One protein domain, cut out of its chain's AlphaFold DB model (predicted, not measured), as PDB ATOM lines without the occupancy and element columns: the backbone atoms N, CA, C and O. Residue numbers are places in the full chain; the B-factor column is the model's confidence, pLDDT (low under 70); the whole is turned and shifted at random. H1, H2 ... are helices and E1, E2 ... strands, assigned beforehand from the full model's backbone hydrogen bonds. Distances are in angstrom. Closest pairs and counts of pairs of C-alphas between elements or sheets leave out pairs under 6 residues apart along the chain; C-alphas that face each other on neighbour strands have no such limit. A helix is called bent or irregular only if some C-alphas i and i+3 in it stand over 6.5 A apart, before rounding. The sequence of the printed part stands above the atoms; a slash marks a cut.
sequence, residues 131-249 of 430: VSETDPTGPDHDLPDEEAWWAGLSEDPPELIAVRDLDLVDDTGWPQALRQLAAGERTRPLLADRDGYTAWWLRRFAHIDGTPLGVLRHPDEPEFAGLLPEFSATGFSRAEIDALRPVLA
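AT A GLANCE: This is residues 131 to 249 of the 430 residues of an uncharacterized protein of Nocardia cyriacigeorgica (UniProt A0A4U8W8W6). A small elongated body has helix H4 near its middle, with a two-stranded ribbon of E1 and E2 and the short helix H1 toward one end, and the crossed helices H2 and H5 toward the other, where a long loop makes the far tip around Gly 226. H3 and H5 pack on H4, and E2 runs close by it. The 119 printed residues hold five named helices and two named strands, in the order E1 H1 E2 H2 H3 H4 H5, with E1 and E2 antiparallel; the class is mostly helix, though under half of the residues are in named elements. The whole is compact, with a radius of gyration of the C-alphas of 14.4 A, and spans 42 by 26 by 23 A.

HOW THE PARTS SIT: Start at E1, residues 131 to 134, which is antiparallel to E2, residues 159 to 163, at 177 degrees; N 131 and O 162 are 2.9 A apart, as are N 160 and O 133, within hydrogen-bond range. H1, residues 146 to 151, and H4, residues 197 to 205, only just touch, with 3 pairs of C-alphas within 8 A, the closest being Trp 149 and Tyr 197 at 6.5 A; they are about perpendicular at 77 degrees. The closest C-alphas of E2 and H4 are those of Ala 162 and Thr 198, 5.4 A apart. H2, residues 174 to 183, touches H5, residues 238 to 247, about perpendicular at 76 degrees, with the C-alphas of Ala 182 and Glu 240 closest at 5.7 A; H2 and H4 are apart. H3, residues 188 to 192, touches H2 only at the corner, with the C-alphas of Ala 182 and Arg 188 closest at 5.0 A, and touches H4 only at the corner, with those of Leu 191 and Ala 199 closest at 5.2 A. H3 touches H5, with the C-alphas of Ala 192 and Pro 246 closest at 5.8 A. H5 touches H4, about perpendicular at 89 degrees, with the C-alphas of Arg 203 and Val 247 closest at 4.8 A. Every O i to N i+4 pair is within hydrogen-bond range in H1, H3 and H4, against 5 of 6 in H2 and 4 of 6 in H5.

IN THESE COORDINATES: Find C-alpha 131 at (11.415, 6.075, -50.594), where E1 begins. E2 runs 13.6 A, H2 14.0 A and H4 12.0 A; H4 begins at C-alpha 197, (1.249, 2.730, -48.811). H5 runs 15.3 A to C-alpha 247 at (-5.378, 7.148, -41.558) and is irregular: C-alphas 243 and 246 are 7.3 A apart.

THE WHOLE: The C-alphas farthest apart, of Thr 137 and Gly 226, are 43.2 A apart. The printed part has no cut; the links E1 to H1 and H4 to H5 are long, the latter being residues 206 to 237. No printed residue is under 70 in pLDDT.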
ATOM      1  N   VAL A 131      11.113   6.740 -49.326       92.94
ATOM      2  CA  VAL A 131      11.415   6.075 -50.594       92.94
ATOM      3  C   VAL A 131      10.460   6.589 -51.667       92.94
ATOM      4  O   VAL A 131       9.296   6.874 -51.382       92.94
ATOM      5  N   SER A 132      10.973   6.776 -52.881       93.00
ATOM      6  CA  SER A 132      10.185   7.204 -54.030       93.00
ATOM      7  C   SER A 132      10.682   6.521 -55.296       93.00
ATOM      8  O   SER A 132      11.882   6.547 -55.575       93.00
ATOM      9  N   GLU A 133       9.756   5.946 -56.056       93.00
ATOM     10  CA  GLU A 133      10.019   5.302 -57.339       93.00
ATOM     11  C   GLU A 133       8.928   5.664 -58.352       93.00
ATOM     12  O   GLU A 133       7.738   5.660 -58.039       93.00
ATOM     13  N   THR A 134       9.338   6.006 -59.573       93.75
ATOM     14  CA  THR A 134       8.431   6.263 -60.700       93.75
ATOM     15  C   THR A 134       8.296   5.001 -61.539       93.75
ATOM     16  O   THR A 134       9.312   4.396 -61.874       93.75
ATOM     17  N   ASP A 135       7.066   4.669 -61.935       93.88
ATOM     18  CA  ASP A 135       6.724   3.440 -62.658       93.88
ATOM     19  C   ASP A 135       7.286   2.164 -61.977       93.88
ATOM     20  O   ASP A 135       7.961   1.368 -62.645       93.88
ATOM     21  N   PRO A 136       7.045   1.966 -60.661       94.44
ATOM     22  CA  PRO A 136       7.559   0.813 -59.924       94.44
ATOM     23  C   PRO A 136       7.041  -0.501 -60.518       94.44
ATOM     24  O   PRO A 136       5.900  -0.597 -60.977       94.44
ATOM     25  N   THR A 137       7.889  -1.532 -60.523       90.81
ATOM     26  CA  THR A 137       7.581  -2.809 -61.202       90.81
ATOM     27  C   THR A 137       7.110  -3.928 -60.272       90.81
ATOM     28  O   THR A 137       6.806  -5.030 -60.744       90.81
ATOM     29  N   GLY A 138       7.037  -3.656 -58.971       93.31
ATOM     30  CA  GLY A 138       6.565  -4.575 -57.947       93.31
ATOM     31  C   GLY A 138       6.904  -4.084 -56.535       93.31
ATOM     32  O   GLY A 138       7.386  -2.966 -56.375       93.31
ATOM     33  N   PRO A 139       6.648  -4.923 -55.519       94.69
ATOM     34  CA  PRO A 139       6.986  -4.639 -54.131       94.69
ATOM     35  C   PRO A 139       8.450  -5.008 -53.823       94.69
ATOM     36  O   PRO A 139       8.723  -6.070 -53.266       94.69
ATOM     37  N   ASP A 140       9.406  -4.194 -54.266       92.56
ATOM     38  CA  ASP A 140      10.850  -4.427 -54.109       92.56
ATOM     39  C   ASP A 140      11.590  -3.268 -53.421       92.56
ATOM     40  O   ASP A 140      12.790  -3.073 -53.628       92.56
ATOM     41  N   HIS A 141      10.888  -2.524 -52.556       92.94
ATOM     42  CA  HIS A 141      11.400  -1.310 -51.908       92.94
ATOM     43  C   HIS A 141      11.774  -1.509 -50.428       92.94
ATOM     44  O   HIS A 141      12.011  -0.525 -49.720       92.94
ATOM     45  N   ASP A 142      11.818  -2.762 -49.957       90.38
ATOM     46  CA  ASP A 142      12.086  -3.154 -48.564       90.38
ATOM     47  C   ASP A 142      11.137  -2.484 -47.548       90.38
ATOM     48  O   ASP A 142      11.526  -2.126 -46.434       90.38
ATOM     49  N   LEU A 143       9.876  -2.282 -47.941       95.81
ATOM     50  CA  LEU A 143       8.834  -1.738 -47.077       95.81
ATOM     51  C   LEU A 143       8.083  -2.871 -46.343       95.81
ATOM     52  O   LEU A 143       7.774  -3.901 -46.946       95.81
ATOM     53  N   PRO A 144       7.738  -2.715 -45.052       95.75
ATOM     54  CA  PRO A 144       7.027  -3.757 -44.310       95.75
ATOM     55  C   PRO A 144       5.628  -4.032 -44.890       95.75
ATOM     56  O   PRO A 144       4.833  -3.117 -45.091       95.75
ATOM     57  N   ASP A 145       5.298  -5.301 -45.136       96.12
ATOM     58  CA  ASP A 145       4.005  -5.732 -45.698       96.12
ATOM     59  C   ASP A 145       3.655  -5.098 -47.064       96.12
ATOM     60  O   ASP A 145       2.480  -4.978 -47.428       96.12
ATOM     61  N   GLU A 146       4.664  -4.691 -47.840       96.00
ATOM     62  CA  GLU A 146       4.475  -4.070 -49.153       96.00
ATOM     63  C   GLU A 146       3.720  -4.979 -50.125       96.00
ATOM     64  O   GLU A 146       2.831  -4.517 -50.838       96.00
ATOM     65  N   GLU A 147       3.997  -6.284 -50.111       96.25
ATOM     66  CA  GLU A 147       3.324  -7.251 -50.974       96.25
ATOM     67  C   GLU A 147       1.814  -7.296 -50.722       96.25
ATOM     68  O   GLU A 147       1.034  -7.477 -51.659       96.25
ATOM     69  N   ALA A 148       1.389  -7.122 -49.465       94.44
ATOM     70  CA  ALA A 148      -0.022  -7.118 -49.098       94.44
ATOM     71  C   ALA A 148      -0.723  -5.839 -49.571       94.44
ATOM     72  O   ALA A 148      -1.847  -5.907 -50.070       94.44
ATOM     73  N   TRP A 149      -0.058  -4.685 -49.459       95.19
ATOM     74  CA  TRP A 149      -0.558  -3.437 -50.034       95.19
ATOM     75  C   TRP A 149      -0.650  -3.529 -51.561       95.19
ATOM     76  O   TRP A 149      -1.711  -3.255 -52.120       95.19
ATOM     77  N   TRP A 150       0.413  -4.001 -52.220       95.25
ATOM     78  CA  TRP A 150       0.484  -4.134 -53.676       95.25
ATOM     79  C   TRP A 150      -0.609  -5.056 -54.223       95.25
ATOM     80  O   TRP A 150      -1.269  -4.734 -55.208       95.25
ATOM     81  N   ALA A 151      -0.857  -6.189 -53.558       93.06
ATOM     82  CA  ALA A 151      -1.914  -7.126 -53.938       93.06
ATOM     83  C   ALA A 151      -3.333  -6.538 -53.816       93.06
ATOM     84  O   ALA A 151      -4.257  -7.045 -54.452       93.06
ATOM     85  N   GLY A 152      -3.511  -5.494 -53.000       89.81
ATOM     86  CA  GLY A 152      -4.777  -4.785 -52.834       89.81
ATOM     87  C   GLY A 152      -5.051  -3.720 -53.900       89.81
ATOM     88  O   GLY A 152      -6.172  -3.212 -53.966       89.81
ATOM     89  N   LEU A 153      -4.067  -3.373 -54.734       90.94
ATOM     90  CA  LEU A 153      -4.228  -2.369 -55.782       90.94
ATOM     91  C   LEU A 153      -4.949  -2.948 -57.005       90.94
ATOM     92  O   LEU A 153      -4.723  -4.084 -57.420       90.94
ATOM     93  N   SER A 154      -5.813  -2.143 -57.627       89.25
ATOM     94  CA  SER A 154      -6.478  -2.524 -58.880       89.25
ATOM     95  C   SER A 154      -5.554  -2.458 -60.098       89.25
ATOM     96  O   SER A 154      -5.790  -3.146 -61.092       89.25
ATOM     97  N   GLU A 155      -4.542  -1.596 -60.039       91.69
ATOM     98  CA  GLU A 155      -3.504  -1.404 -61.048       91.69
ATOM     99  C   GLU A 155      -2.221  -0.909 -60.373       91.69
ATOM    100  O   GLU A 155      -2.286  -0.327 -59.289       91.69
ATOM    101  N   ASP A 156      -1.073  -1.138 -61.012       91.50
ATOM    102  CA  ASP A 156       0.210  -0.657 -60.499       91.50
ATOM    103  C   ASP A 156       0.204   0.886 -60.441       91.50
ATOM    104  O   ASP A 156      -0.255   1.543 -61.389       91.50
ATOM    105  N   PRO A 157       0.696   1.492 -59.347       92.94
ATOM    106  CA  PRO A 157       0.669   2.935 -59.191       92.94
ATOM    107  C   PRO A 157       1.705   3.581 -60.125       92.94
ATOM    108  O   PRO A 157       2.795   3.042 -60.306       92.94
ATOM    109  N   PRO A 158       1.430   4.769 -60.694       93.75
ATOM    110  CA  PRO A 158       2.400   5.466 -61.544       93.75
ATOM    111  C   PRO A 158       3.629   5.958 -60.762       93.75
ATOM    112  O   PRO A 158       4.686   6.218 -61.335       93.75
ATOM    113  N   GLU A 159       3.484   6.131 -59.452       95.00
ATOM    114  CA  GLU A 159       4.544   6.553 -58.550       95.00
ATOM    115  C   GLU A 159       4.282   5.947 -57.170       95.00
ATOM    116  O   GLU A 159       3.166   6.035 -56.652       95.00
ATOM    117  N   LEU A 160       5.309   5.348 -56.572       95.88
ATOM    118  CA  LEU A 160       5.315   4.954 -55.170       95.88
ATOM    119  C   LEU A 160       6.068   6.021 -54.386       95.88
ATOM    120  O   LEU A 160       7.199   6.355 -54.726       95.88
ATOM    121  N   ILE A 161       5.451   6.556 -53.332       96.56
ATOM    122  CA  ILE A 161       6.124   7.408 -52.348       96.56
ATOM    123  C   ILE A 161       5.700   6.948 -50.957       96.56
ATOM    124  O   ILE A 161       4.517   6.987 -50.611       96.56
ATOM    125  N   ALA A 162       6.659   6.519 -50.147       97.44
ATOM    126  CA  ALA A 162       6.376   5.883 -48.870       97.44
ATOM    127  C   ALA A 162       7.358   6.299 -47.781       97.44
ATOM    128  O   ALA A 162       8.530   6.566 -48.043       97.44
ATOM    129  N   VAL A 163       6.869   6.339 -46.546       97.62
ATOM    130  CA  VAL A 163       7.715   6.472 -45.362       97.62
ATOM    131  C   VAL A 163       8.323   5.114 -45.027       97.62
ATOM    132  O   VAL A 163       7.596   4.128 -44.935       97.62
ATOM    133  N   ARG A 164       9.645   5.080 -44.835       94.75
ATOM    134  CA  ARG A 164      10.375   3.872 -44.429       94.75
ATOM    135  C   ARG A 164      10.326   3.664 -42.914       94.75
ATOM    136  O   ARG A 164      10.061   4.606 -42.161       94.75
ATOM    137  N   ASP A 165      10.628   2.437 -42.495       95.31
ATOM    138  CA  ASP A 165      10.978   2.085 -41.112       95.31
ATOM    139  C   ASP A 165       9.875   2.367 -40.076       95.31
ATOM    140  O   ASP A 165      10.138   2.622 -38.898       95.31
ATOM    141  N   LEU A 166       8.610   2.357 -40.512       97.19
ATOM    142  CA  LEU A 166       7.458   2.548 -39.626       97.19
ATOM    143  C   LEU A 166       7.283   1.380 -38.643       97.19
ATOM    144  O   LEU A 166       6.776   1.584 -37.541       97.19
ATOM    145  N   ASP A 167       7.726   0.182 -39.018       96.88
ATOM    146  CA  ASP A 167       7.728  -1.037 -38.204       96.88
ATOM    147  C   ASP A 167       8.734  -0.994 -37.046       96.88
ATOM    148  O   ASP A 167       8.587  -1.728 -36.071       96.88
ATOM    149  N   LEU A 168       9.720  -0.094 -37.109       97.12
ATOM    150  CA  LEU A 168      10.710   0.102 -36.048       97.12
ATOM    151  C   LEU A 168      10.236   1.059 -34.945       97.12
ATOM    152  O   LEU A 168      10.972   1.294 -33.982       97.12
ATOM    153  N   VAL A 169       9.046   1.653 -35.074       97.94
ATOM    154  CA  VAL A 169       8.473   2.543 -34.056       97.94
ATOM    155  C   VAL A 169       8.039   1.726 -32.840       97.94
ATOM    156  O   VAL A 169       7.275   0.773 -32.953       97.94
ATOM    157  N   ASP A 170       8.498   2.131 -31.657       96.69
ATOM    158  CA  ASP A 170       8.073   1.536 -30.392       96.69
ATOM    159  C   ASP A 170       6.574   1.765 -30.155       96.69
ATOM    160  O   ASP A 170       6.056   2.859 -30.405       96.69
ATOM    161  N   ASP A 171       5.887   0.769 -29.594       93.94
ATOM    162  CA  ASP A 171       4.453   0.829 -29.277       93.94
ATOM    163  C   ASP A 171       4.076   2.091 -28.477       93.94
ATOM    164  O   ASP A 171       3.031   2.711 -28.688       93.94
ATOM    165  N   THR A 172       4.949   2.532 -27.567       93.88
ATOM    166  CA  THR A 172       4.727   3.742 -26.760       93.88
ATOM    167  C   THR A 172       5.140   5.036 -27.476       93.88
ATOM    168  O   THR A 172       4.762   6.131 -27.046       93.88
ATOM    169  N   GLY A 173       5.880   4.925 -28.580       95.31
ATOM    170  CA  GLY A 173       6.394   6.016 -29.408       95.31
ATOM    171  C   GLY A 173       5.398   6.569 -30.432       95.31
ATOM    172  O   GLY A 173       5.554   7.717 -30.870       95.31
ATOM    173  N   TRP A 174       4.334   5.828 -30.768       96.50
ATOM    174  CA  TRP A 174       3.344   6.216 -31.786       96.50
ATOM    175  C   TRP A 174       2.766   7.636 -31.644       96.50
ATOM    176  O   TRP A 174       2.760   8.375 -32.635       96.50
ATOM    177  N   PRO A 175       2.350   8.117 -30.451       95.31
ATOM    178  CA  PRO A 175       1.851   9.486 -30.303       95.31
ATOM    179  C   PRO A 175       2.874  10.565 -30.692       95.31
ATOM    180  O   PRO A 175       2.510  11.666 -31.113       95.31
ATOM    181  N   GLN A 176       4.170  10.301 -30.517       95.25
ATOM    182  CA  GLN A 176       5.222  11.215 -30.949       95.25
ATOM    183  C   GLN A 176       5.541  11.032 -32.435       95.25
ATOM    184  O   GLN A 176       5.672  12.042 -33.127       95.25
ATOM    185  N   ALA A 177       5.607   9.796 -32.935       97.00
ATOM    186  CA  ALA A 177       5.850   9.499 -34.347       97.00
ATOM    187  C   ALA A 177       4.797  10.156 -35.257       97.00
ATOM    188  O   ALA A 177       5.145  10.892 -36.176       97.00
ATOM    189  N   LEU A 178       3.509  10.015 -34.932       97.00
ATOM    190  CA  LEU A 178       2.415  10.605 -35.711       97.00
ATOM    191  C   LEU A 178       2.462  12.138 -35.746       97.00
ATOM    192  O   LEU A 178       2.134  12.738 -36.768       97.00
ATOM    193  N   ARG A 179       2.913  12.794 -34.665       95.06
ATOM    194  CA  ARG A 179       3.141  14.251 -34.674       95.06
ATOM    195  C   ARG A 179       4.310  14.633 -35.572       95.06
ATOM    196  O   ARG A 179       4.194  15.604 -36.312       95.06
ATOM    197  N   GLN A 180       5.409  13.873 -35.538       95.44
ATOM    198  CA  GLN A 180       6.539  14.098 -36.446       95.44
ATOM    199  C   GLN A 180       6.093  13.969 -37.910       95.44
ATOM    200  O   GLN A 180       6.348  14.875 -38.701       95.44
ATOM    201  N   LEU A 181       5.335  12.921 -38.245       96.94
ATOM    202  CA  LEU A 181       4.788  12.702 -39.588       96.94
ATOM    203  C   LEU A 181       3.823  13.818 -40.020       96.94
ATOM    204  O   LEU A 181       3.920  14.315 -41.142       96.94
ATOM    205  N   ALA A 182       2.918  14.250 -39.136       95.44
ATOM    206  CA  ALA A 182       1.943  15.300 -39.436       95.44
ATOM    207  C   ALA A 182       2.568  16.703 -39.559       95.44
ATOM    208  O   ALA A 182       2.015  17.564 -40.257       95.44
ATOM    209  N   ALA A 183       3.687  16.948 -38.872       93.19
ATOM    210  CA  ALA A 183       4.434  18.202 -38.923       93.19
ATOM    211  C   ALA A 183       5.446  18.258 -40.079       93.19
ATOM    212  O   ALA A 183       5.758  19.352 -40.550       93.19
ATOM    213  N   GLY A 184       5.958  17.111 -40.535       92.94
ATOM    214  CA  GLY A 184       6.945  17.033 -41.607       92.94
ATOM    215  C   GLY A 184       6.368  17.439 -42.963       92.94
ATOM    216  O   GLY A 184       5.372  16.885 -43.424       92.94
ATOM    217  N   GLU A 185       7.013  18.390 -43.640       93.38
ATOM    218  CA  GLU A 185       6.539  18.911 -44.933       93.38
ATOM    219  C   GLU A 185       6.497  17.834 -46.028       93.38
ATOM    220  O   GLU A 185       5.616  17.867 -46.884       93.38
ATOM    221  N   ARG A 186       7.419  16.861 -45.977       92.81
ATOM    222  CA  ARG A 186       7.511  15.761 -46.950       92.81
ATOM    223  C   ARG A 186       6.625  14.562 -46.599       92.81
ATOM    224  O   ARG A 186       6.146  13.889 -47.500       92.81
ATOM    225  N   THR A 187       6.390  14.307 -45.313       96.31
ATOM    226  CA  THR A 187       5.599  13.165 -44.821       96.31
ATOM    227  C   THR A 187       4.107  13.473 -44.768       96.31
ATOM    228  O   THR A 187       3.282  12.599 -45.013       96.31
ATOM    229  N   ARG A 188       3.729  14.727 -44.491       95.69
ATOM    230  CA  ARG A 188       2.324  15.136 -44.372       95.69
ATOM    231  C   ARG A 188       1.491  14.861 -45.637       95.69
ATOM    232  O   ARG A 188       0.357  14.419 -45.472       95.69
ATOM    233  N   PRO A 189       1.983  15.079 -46.874       96.62
ATOM    234  CA  PRO A 189       1.253  14.686 -48.081       96.62
ATOM    235  C   PRO A 189       0.989  13.177 -48.170       96.62
ATOM    236  O   PRO A 189      -0.074  12.789 -48.636       96.62
ATOM    237  N   LEU A 190       1.900  12.340 -47.661       97.38
ATOM    238  CA  LEU A 190       1.766  10.875 -47.673       97.38
ATOM    239  C   LEU A 190       0.709  10.373 -46.686       97.38
ATOM    240  O   LEU A 190       0.140   9.309 -46.880       97.38
ATOM    241  N   LEU A 191       0.411  11.156 -45.643       97.25
ATOM    242  CA  LEU A 191      -0.757  10.913 -44.797       97.25
ATOM    243  C   LEU A 191      -2.059  11.238 -45.532       97.25
ATOM    244  O   LEU A 191      -3.077  10.645 -45.220       97.25
ATOM    245  N   ALA A 192      -2.054  12.207 -46.456       95.25
ATOM    246  CA  ALA A 192      -3.254  12.653 -47.164       95.25
ATOM    247  C   ALA A 192      -3.701  11.690 -48.271       95.25
ATOM    248  O   ALA A 192      -4.886  11.662 -48.609       95.25
ATOM    249  N   ASP A 193      -2.763  10.918 -48.817       94.94
ATOM    250  CA  ASP A 193      -3.026   9.875 -49.798       94.94
ATOM    251  C   ASP A 193      -3.531   8.600 -49.105       94.94
ATOM    252  O   ASP A 193      -2.750   7.826 -48.565       94.94
ATOM    253  N   ARG A 194      -4.856   8.408 -49.092       92.31
ATOM    254  CA  ARG A 194      -5.533   7.304 -48.380       92.31
ATOM    255  C   ARG A 194      -5.201   5.917 -48.909       92.31
ATOM    256  O   ARG A 194      -5.276   4.953 -48.136       92.31
ATOM    257  N   ASP A 195      -4.924   5.854 -50.204       90.75
ATOM    258  CA  ASP A 195      -4.672   4.624 -50.947       90.75
ATOM    259  C   ASP A 195      -3.162   4.351 -51.035       90.75
ATOM    260  O   ASP A 195      -2.745   3.205 -51.200       90.75
ATOM    261  N   GLY A 196      -2.340   5.385 -50.830       95.25
ATOM    262  CA  GLY A 196      -0.896   5.276 -50.697       95.25
ATOM    263  C   GLY A 196      -0.458   4.374 -49.538       95.25
ATOM    264  O   GLY A 196      -1.079   4.317 -48.469       95.25
ATOM    265  N   TYR A 197       0.678   3.704 -49.743       97.56
ATOM    266  CA  TYR A 197       1.249   2.730 -48.811       97.56
ATOM    267  C   TYR A 197       1.345   3.257 -47.370       97.56
ATOM    268  O   TYR A 197       0.944   2.578 -46.428       97.56
ATOM    269  N   THR A 198       1.815   4.498 -47.182       98.12
ATOM    270  CA  THR A 198       2.028   5.072 -45.838       98.12
ATOM    271  C   THR A 198       0.724   5.151 -45.045       98.12
ATOM    272  O   THR A 198       0.676   4.749 -43.883       98.12
ATOM    273  N   ALA A 199      -0.349   5.665 -45.654       97.19
ATOM    274  CA  ALA A 199      -1.632   5.780 -44.975       97.19
ATOM    275  C   ALA A 199      -2.261   4.408 -44.721       97.19
ATOM    276  O   ALA A 199      -2.815   4.185 -43.642       97.19
ATOM    277  N   TRP A 200      -2.147   3.488 -45.686       96.31
ATOM    278  CA  TRP A 200      -2.588   2.103 -45.543       96.31
ATOM    279  C   TRP A 200      -1.889   1.399 -44.370       96.31
ATOM    280  O   TRP A 200      -2.566   0.840 -43.504       96.31
ATOM    281  N   TRP A 201      -0.558   1.496 -44.291       97.62
ATOM    282  CA  TRP A 201       0.244   0.830 -43.266       97.62
ATOM    283  C   TRP A 201      -0.066   1.398 -41.877       97.62
ATOM    284  O   TRP A 201      -0.391   0.661 -40.947       97.62
ATOM    285  N   LEU A 202      -0.077   2.732 -41.741       97.94
ATOM    286  CA  LEU A 202      -0.403   3.398 -40.476       97.94
ATOM    287  C   LEU A 202      -1.811   3.051 -39.989       97.94
ATOM    288  O   LEU A 202      -2.009   2.814 -38.800       97.94
ATOM    289  N   ARG A 203      -2.794   2.991 -40.893       96.19
ATOM    290  CA  ARG A 203      -4.171   2.617 -40.551       96.19
ATOM    291  C   ARG A 203      -4.239   1.221 -39.919       96.19
ATOM    292  O   ARG A 203      -5.047   1.006 -39.014       96.19
ATOM    293  N   ARG A 204      -3.403   0.296 -40.390       94.50
ATOM    294  CA  ARG A 204      -3.400  -1.114 -39.987       94.50
ATOM    295  C   ARG A 204      -2.572  -1.384 -38.728       94.50
ATOM    296  O   ARG A 204      -3.029  -2.126 -37.863       94.50
ATOM    297  N   PHE A 205      -1.385  -0.790 -38.623       95.75
ATOM    298  CA  PHE A 205      -0.377  -1.205 -37.639       95.75
ATOM    299  C   PHE A 205      -0.056  -0.147 -36.579       95.75
ATOM    300  O   PHE A 205       0.247  -0.492 -35.432       95.75
ATOM    301  N   ALA A 206      -0.169   1.142 -36.914       96.94
ATOM    302  CA  ALA A 206       0.012   2.186 -35.914       96.94
ATOM    303  C   ALA A 206      -1.171   2.200 -34.944       96.94
ATOM    304  O   ALA A 206      -2.322   1.961 -35.326       96.94
ATOM    305  N   HIS A 207      -0.901   2.511 -33.679       95.75
ATOM    306  CA  HIS A 207      -1.922   2.476 -32.639       95.75
ATOM    307  C   HIS A 207      -1.748   3.580 -31.594       95.75
ATOM    308  O   HIS A 207      -0.672   4.136 -31.395       95.75
ATOM    309  N   ILE A 208      -2.839   3.891 -30.898       93.88
ATOM    310  CA  ILE A 208      -2.860   4.744 -29.707       93.88
ATOM    311  C   ILE A 208      -3.482   3.933 -28.579       93.88
ATOM    312  O   ILE A 208      -4.593   3.426 -28.729       93.88
ATOM    313  N   ASP A 209      -2.766   3.792 -27.462       89.94
ATOM    314  CA  ASP A 209      -3.210   3.006 -26.301       89.94
ATOM    315  C   ASP A 209      -3.665   1.580 -26.689       89.94
ATOM    316  O   ASP A 209      -4.690   1.078 -26.226       89.94
ATOM    317  N   GLY A 210      -2.923   0.945 -27.605       92.00
ATOM    318  CA  GLY A 210      -3.216  -0.388 -28.150       92.00
ATOM    319  C   GLY A 210      -4.378  -0.450 -29.149       92.00
ATOM    320  O   GLY A 210      -4.730  -1.536 -29.598       92.00
ATOM    321  N   THR A 211      -4.990   0.684 -29.502       94.75
ATOM    322  CA  THR A 211      -6.073   0.753 -30.492       94.75
ATOM    323  C   THR A 211      -5.519   1.161 -31.861       94.75
ATOM    324  O   THR A 211      -4.988   2.272 -31.958       94.75
ATOM    325  N   PRO A 212      -5.648   0.328 -32.911       96.69
ATOM    326  CA  PRO A 212      -5.196   0.677 -34.258       96.69
ATOM    327  C   PRO A 212      -5.830   1.968 -34.785       96.69
ATOM    328  O   PRO A 212      -6.986   2.276 -34.476       96.69
ATOM    329  N   LEU A 213      -5.106   2.724 -35.612       97.06
ATOM    330  CA  LEU A 213      -5.617   3.992 -36.141       97.06
ATOM    331  C   LEU A 213      -6.878   3.810 -36.990       97.06
ATOM    332  O   LEU A 213      -7.827   4.577 -36.835       97.06
ATOM    333  N   GLY A 214      -6.945   2.750 -37.797       96.88
ATOM    334  CA  GLY A 214      -8.091   2.447 -38.656       96.88
ATOM    335  C   GLY A 214      -9.393   2.125 -37.940       96.88
ATOM    336  O   GLY A 214     -10.430   2.061 -38.592       96.88
ATOM    337  N   VAL A 215      -9.367   1.970 -36.615       96.94
ATOM    338  CA  VAL A 215     -10.564   1.762 -35.786       96.94
ATOM    339  C   VAL A 215     -10.810   2.914 -34.804       96.94
ATOM    340  O   VAL A 215     -11.708   2.842 -33.965       96.94
ATOM    341  N   LEU A 216     -10.042   4.001 -34.913       97.12
ATOM    342  CA  LEU A 216     -10.288   5.260 -34.216       97.12
ATOM    343  C   LEU A 216     -11.078   6.192 -35.128       97.12
ATOM    344  O   LEU A 216     -10.746   6.355 -36.297       97.12
ATOM    345  N   ARG A 217     -12.112   6.847 -34.596       96.38
ATOM    346  CA  ARG A 217     -12.874   7.851 -35.354       96.38
ATOM    347  C   ARG A 217     -12.308   9.250 -35.169       96.38
ATOM    348  O   ARG A 217     -11.824   9.604 -34.088       96.38
ATOM    349  N   HIS A 218     -12.456  10.079 -36.193       95.38
ATOM    350  CA  HIS A 218     -12.161  11.500 -36.076       95.38
ATOM    351  C   HIS A 218     -13.152  12.187 -35.100       95.38
ATOM    352  O   HIS A 218     -14.350  11.906 -35.163       95.38
ATOM    353  N   PRO A 219     -12.720  13.116 -34.217       92.50
ATOM    354  CA  PRO A 219     -13.599  13.731 -33.210       92.50
ATOM    355  C   PRO A 219     -14.842  14.451 -33.757       92.50
ATOM    356  O   PRO A 219     -15.892  14.440 -33.120       92.50
ATOM    357  N   ASP A 220     -14.740  15.091 -34.923       90.38
ATOM    358  CA  ASP A 220     -15.878  15.792 -35.551       90.38
ATOM    359  C   ASP A 220     -16.738  14.915 -36.470       90.38
ATOM    360  O   ASP A 220     -17.658  15.433 -37.104       90.38
ATOM    361  N   GLU A 221     -16.444  13.619 -36.575       90.88
ATOM    362  CA  GLU A 221     -17.255  12.691 -37.360       90.88
ATOM    363  C   GLU A 221     -18.295  12.008 -36.457       90.88
ATOM    364  O   GLU A 221     -17.936  11.342 -35.477       90.88
ATOM    365  N   PRO A 222     -19.601  12.203 -36.728       90.81
ATOM    366  CA  PRO A 222     -20.664  11.537 -35.980       90.81
ATOM    367  C   PRO A 222     -20.790  10.046 -36.326       90.81
ATOM    368  O   PRO A 222     -21.447   9.299 -35.593       90.81
ATOM    369  N   GLU A 223     -20.213   9.609 -37.444       94.56
ATOM    370  CA  GLU A 223     -20.170   8.214 -37.857       94.56
ATOM    371  C   GLU A 223     -19.481   7.353 -36.789       94.56
ATOM    372  O   GLU A 223     -18.510   7.747 -36.143       94.56
ATOM    373  N   PHE A 224     -20.050   6.169 -36.547       97.88
ATOM    374  CA  PHE A 224     -19.566   5.201 -35.555       97.88
ATOM    375  C   PHE A 224     -19.535   5.695 -34.096       97.88
ATOM    376  O   PHE A 224     -19.016   4.999 -33.219       97.88
ATOM    377  N   ALA A 225     -20.128   6.852 -33.787       97.19
ATOM    378  CA  ALA A 225     -20.184   7.371 -32.426       97.19
ATOM    379  C   ALA A 225     -20.882   6.390 -31.464       97.19
ATOM    380  O   ALA A 225     -22.023   5.971 -31.668       97.19
ATOM    381  N   GLY A 226     -20.183   6.030 -30.385       96.31
ATOM    382  CA  GLY A 226     -20.637   5.031 -29.413       96.31
ATOM    383  C   GLY A 226     -20.318   3.579 -29.790       96.31
ATOM    384  O   GLY A 226     -20.507   2.707 -28.946       96.31
ATOM    385  N   LEU A 227     -19.801   3.325 -31.000       97.81
ATOM    386  CA  LEU A 227     -19.221   2.045 -31.424       97.81
ATOM    387  C   LEU A 227     -17.694   2.095 -31.311       97.81
ATOM    388  O   LEU A 227     -17.104   1.352 -30.520       97.81
ATOM    389  N   LEU A 228     -17.077   3.038 -32.028       97.69
ATOM    390  CA  LEU A 228     -15.628   3.208 -32.090       97.69
ATOM    391  C   LEU A 228     -15.131   4.338 -31.164       97.69
ATOM    392  O   LEU A 228     -15.835   5.345 -30.972       97.69
ATOM    393  N   PRO A 229     -13.938   4.177 -30.558       95.75
ATOM    394  CA  PRO A 229     -13.300   5.219 -29.758       95.75
ATOM    395  C   PRO A 229     -12.906   6.436 -30.606       95.75
ATOM    396  O   PRO A 229     -12.537   6.308 -31.769       95.75
ATOM    397  N   GLU A 230     -12.981   7.631 -30.013       94.56
ATOM    398  CA  GLU A 230     -12.456   8.857 -30.632       94.56
ATOM    399  C   GLU A 230     -10.937   8.869 -30.582       94.56
ATOM    400  O   GLU A 230     -10.345   8.580 -29.537       94.56
ATOM    401  N   PHE A 231     -10.316   9.326 -31.668       93.81
ATOM    402  CA  PHE A 231      -8.929   9.750 -31.630       93.81
ATOM    403  C   PHE A 231      -8.795  10.943 -30.674       93.81
ATOM    404  O   PHE A 231      -9.129  12.082 -31.004       93.81
ATOM    405  N   SER A 232      -8.329  10.669 -29.457       77.94
ATOM    406  CA  SER A 232      -8.193  11.648 -28.375       77.94
ATOM    407  C   SER A 232      -6.798  11.587 -27.756       77.94
ATOM    408  O   SER A 232      -6.624  11.497 -26.545       77.94
ATOM    409  N   ALA A 233      -5.767  11.640 -28.597       70.56
ATOM    410  CA  ALA A 233      -4.400  11.641 -28.106       70.56
ATOM    411  C   ALA A 233      -4.044  13.012 -27.496       70.56
ATOM    412  O   ALA A 233      -4.105  14.061 -28.145       70.56
ATOM    413  N   THR A 234      -3.666  13.016 -26.216       77.69
ATOM    414  CA  THR A 234      -3.204  14.227 -25.527       77.69
ATOM    415  C   THR A 234      -1.959  14.794 -26.205       77.69
ATOM    416  O   THR A 234      -1.032  14.054 -26.521       77.69
ATOM    417  N   GLY A 235      -1.901  16.117 -26.373       82.19
ATOM    418  CA  GLY A 235      -0.733  16.794 -26.947       82.19
ATOM    419  C   GLY A 235      -0.777  17.000 -28.463       82.19
ATOM    420  O   GLY A 235       0.157  17.596 -28.992       82.19
ATOM    421  N   PHE A 236      -1.849  16.580 -29.141       90.94
ATOM    422  CA  PHE A 236      -2.099  16.923 -30.541       90.94
ATOM    423  C   PHE A 236      -2.848  18.255 -30.658       90.94
ATOM    424  O   PHE A 236      -3.826  18.521 -29.953       90.94
ATOM    425  N   SER A 237      -2.397  19.101 -31.576       91.44
ATOM    426  CA  SER A 237      -3.135  20.266 -32.049       91.44
ATOM    427  C   SER A 237      -4.249  19.850 -33.009       91.44
ATOM    428  O   SER A 237      -4.213  18.788 -33.629       91.44
ATOM    429  N   ARG A 238      -5.237  20.729 -33.201       90.69
ATOM    430  CA  ARG A 238      -6.338  20.467 -34.136       90.69
ATOM    431  C   ARG A 238      -5.850  20.218 -35.570       90.69
ATOM    432  O   ARG A 238      -6.347  19.315 -36.225       90.69
ATOM    433  N   ALA A 239      -4.843  20.967 -36.020       91.31
ATOM    434  CA  ALA A 239      -4.281  20.826 -37.363       91.31
ATOM    435  C   ALA A 239      -3.504  19.513 -37.576       91.31
ATOM    436  O   ALA A 239      -3.355  19.089 -38.723       91.31
ATOM    437  N   GLU A 240      -2.989  18.898 -36.505       92.75
ATOM    438  CA  GLU A 240      -2.378  17.562 -36.545       92.75
ATOM    439  C   GLU A 240      -3.456  16.473 -36.561       92.75
ATOM    440  O   GLU A 240      -3.366  15.558 -37.369       92.75
ATOM    441  N   ILE A 241      -4.518  16.605 -35.753       93.56
ATOM    442  CA  ILE A 241      -5.660  15.671 -35.782       93.56
ATOM    443  C   ILE A 241      -6.309  15.662 -37.173       93.56
ATOM    444  O   ILE A 241      -6.504  14.598 -37.756       93.56
ATOM    445  N   ASP A 242      -6.570  16.842 -37.744       93.25
ATOM    446  CA  ASP A 242      -7.160  16.953 -39.082       93.25
ATOM    447  C   ASP A 242      -6.233  16.374 -40.174       93.25
ATOM    448  O   ASP A 242      -6.727  15.870 -41.180       93.25
ATOM    449  N   ALA A 243      -4.905  16.403 -39.981       94.31
ATOM    450  CA  ALA A 243      -3.938  15.792 -40.903       94.31
ATOM    451  C   ALA A 243      -3.942  14.258 -40.850       94.31
ATOM    452  O   ALA A 243      -3.612  13.621 -41.843       94.31
ATOM    453  N   LEU A 244      -4.307  13.681 -39.702       95.81
ATOM    454  CA  LEU A 244      -4.367  12.235 -39.491       95.81
ATOM    455  C   LEU A 244      -5.707  11.623 -39.896       95.81
ATOM    456  O   LEU A 244      -5.788  10.409 -40.026       95.81
ATOM    457  N   ARG A 245      -6.750  12.426 -40.149       95.25
ATOM    458  CA  ARG A 245      -8.063  11.939 -40.617       95.25
ATOM    459  C   ARG A 245      -7.996  10.818 -41.676       95.25
ATOM    460  O   ARG A 245      -8.749   9.862 -41.532       95.25
ATOM    461  N   PRO A 246      -7.133  10.878 -42.706       95.50
ATOM    462  CA  PRO A 246      -7.095   9.858 -43.755       95.50
ATOM    463  C   PRO A 246      -6.646   8.464 -43.270       95.50
ATOM    464  O   PRO A 246      -7.041   7.466 -43.876       95.50
ATOM    465  N   VAL A 247      -5.865   8.398 -42.179       96.81
ATOM    466  CA  VAL A 247      -5.378   7.148 -41.558       96.81
ATOM    467  C   VAL A 247      -6.289   6.634 -40.437       96.81
ATOM    468  O   VAL A 247      -6.023   5.584 -39.857       96.81
ATOM    469  N   LEU A 248      -7.356   7.374 -40.121       97.00
ATOM    470  CA  LEU A 248      -8.400   6.972 -39.179       97.00
ATOM    471  C   LEU A 248      -9.498   6.149 -39.879       97.00
ATOM    472  O   LEU A 248      -9.466   5.954 -41.097       97.00
ATOM    473  N   ALA A 249     -10.479   5.672 -39.107       96.94
ATOM    474  CA  ALA A 249     -11.644   4.960 -39.630       96.94
ATOM    475  C   ALA A 249     -12.379   5.786 -40.701       96.94
ATOM    476  O   ALA A 249     -12.681   6.960 -40.483       96.94
TER     477      ALA A 249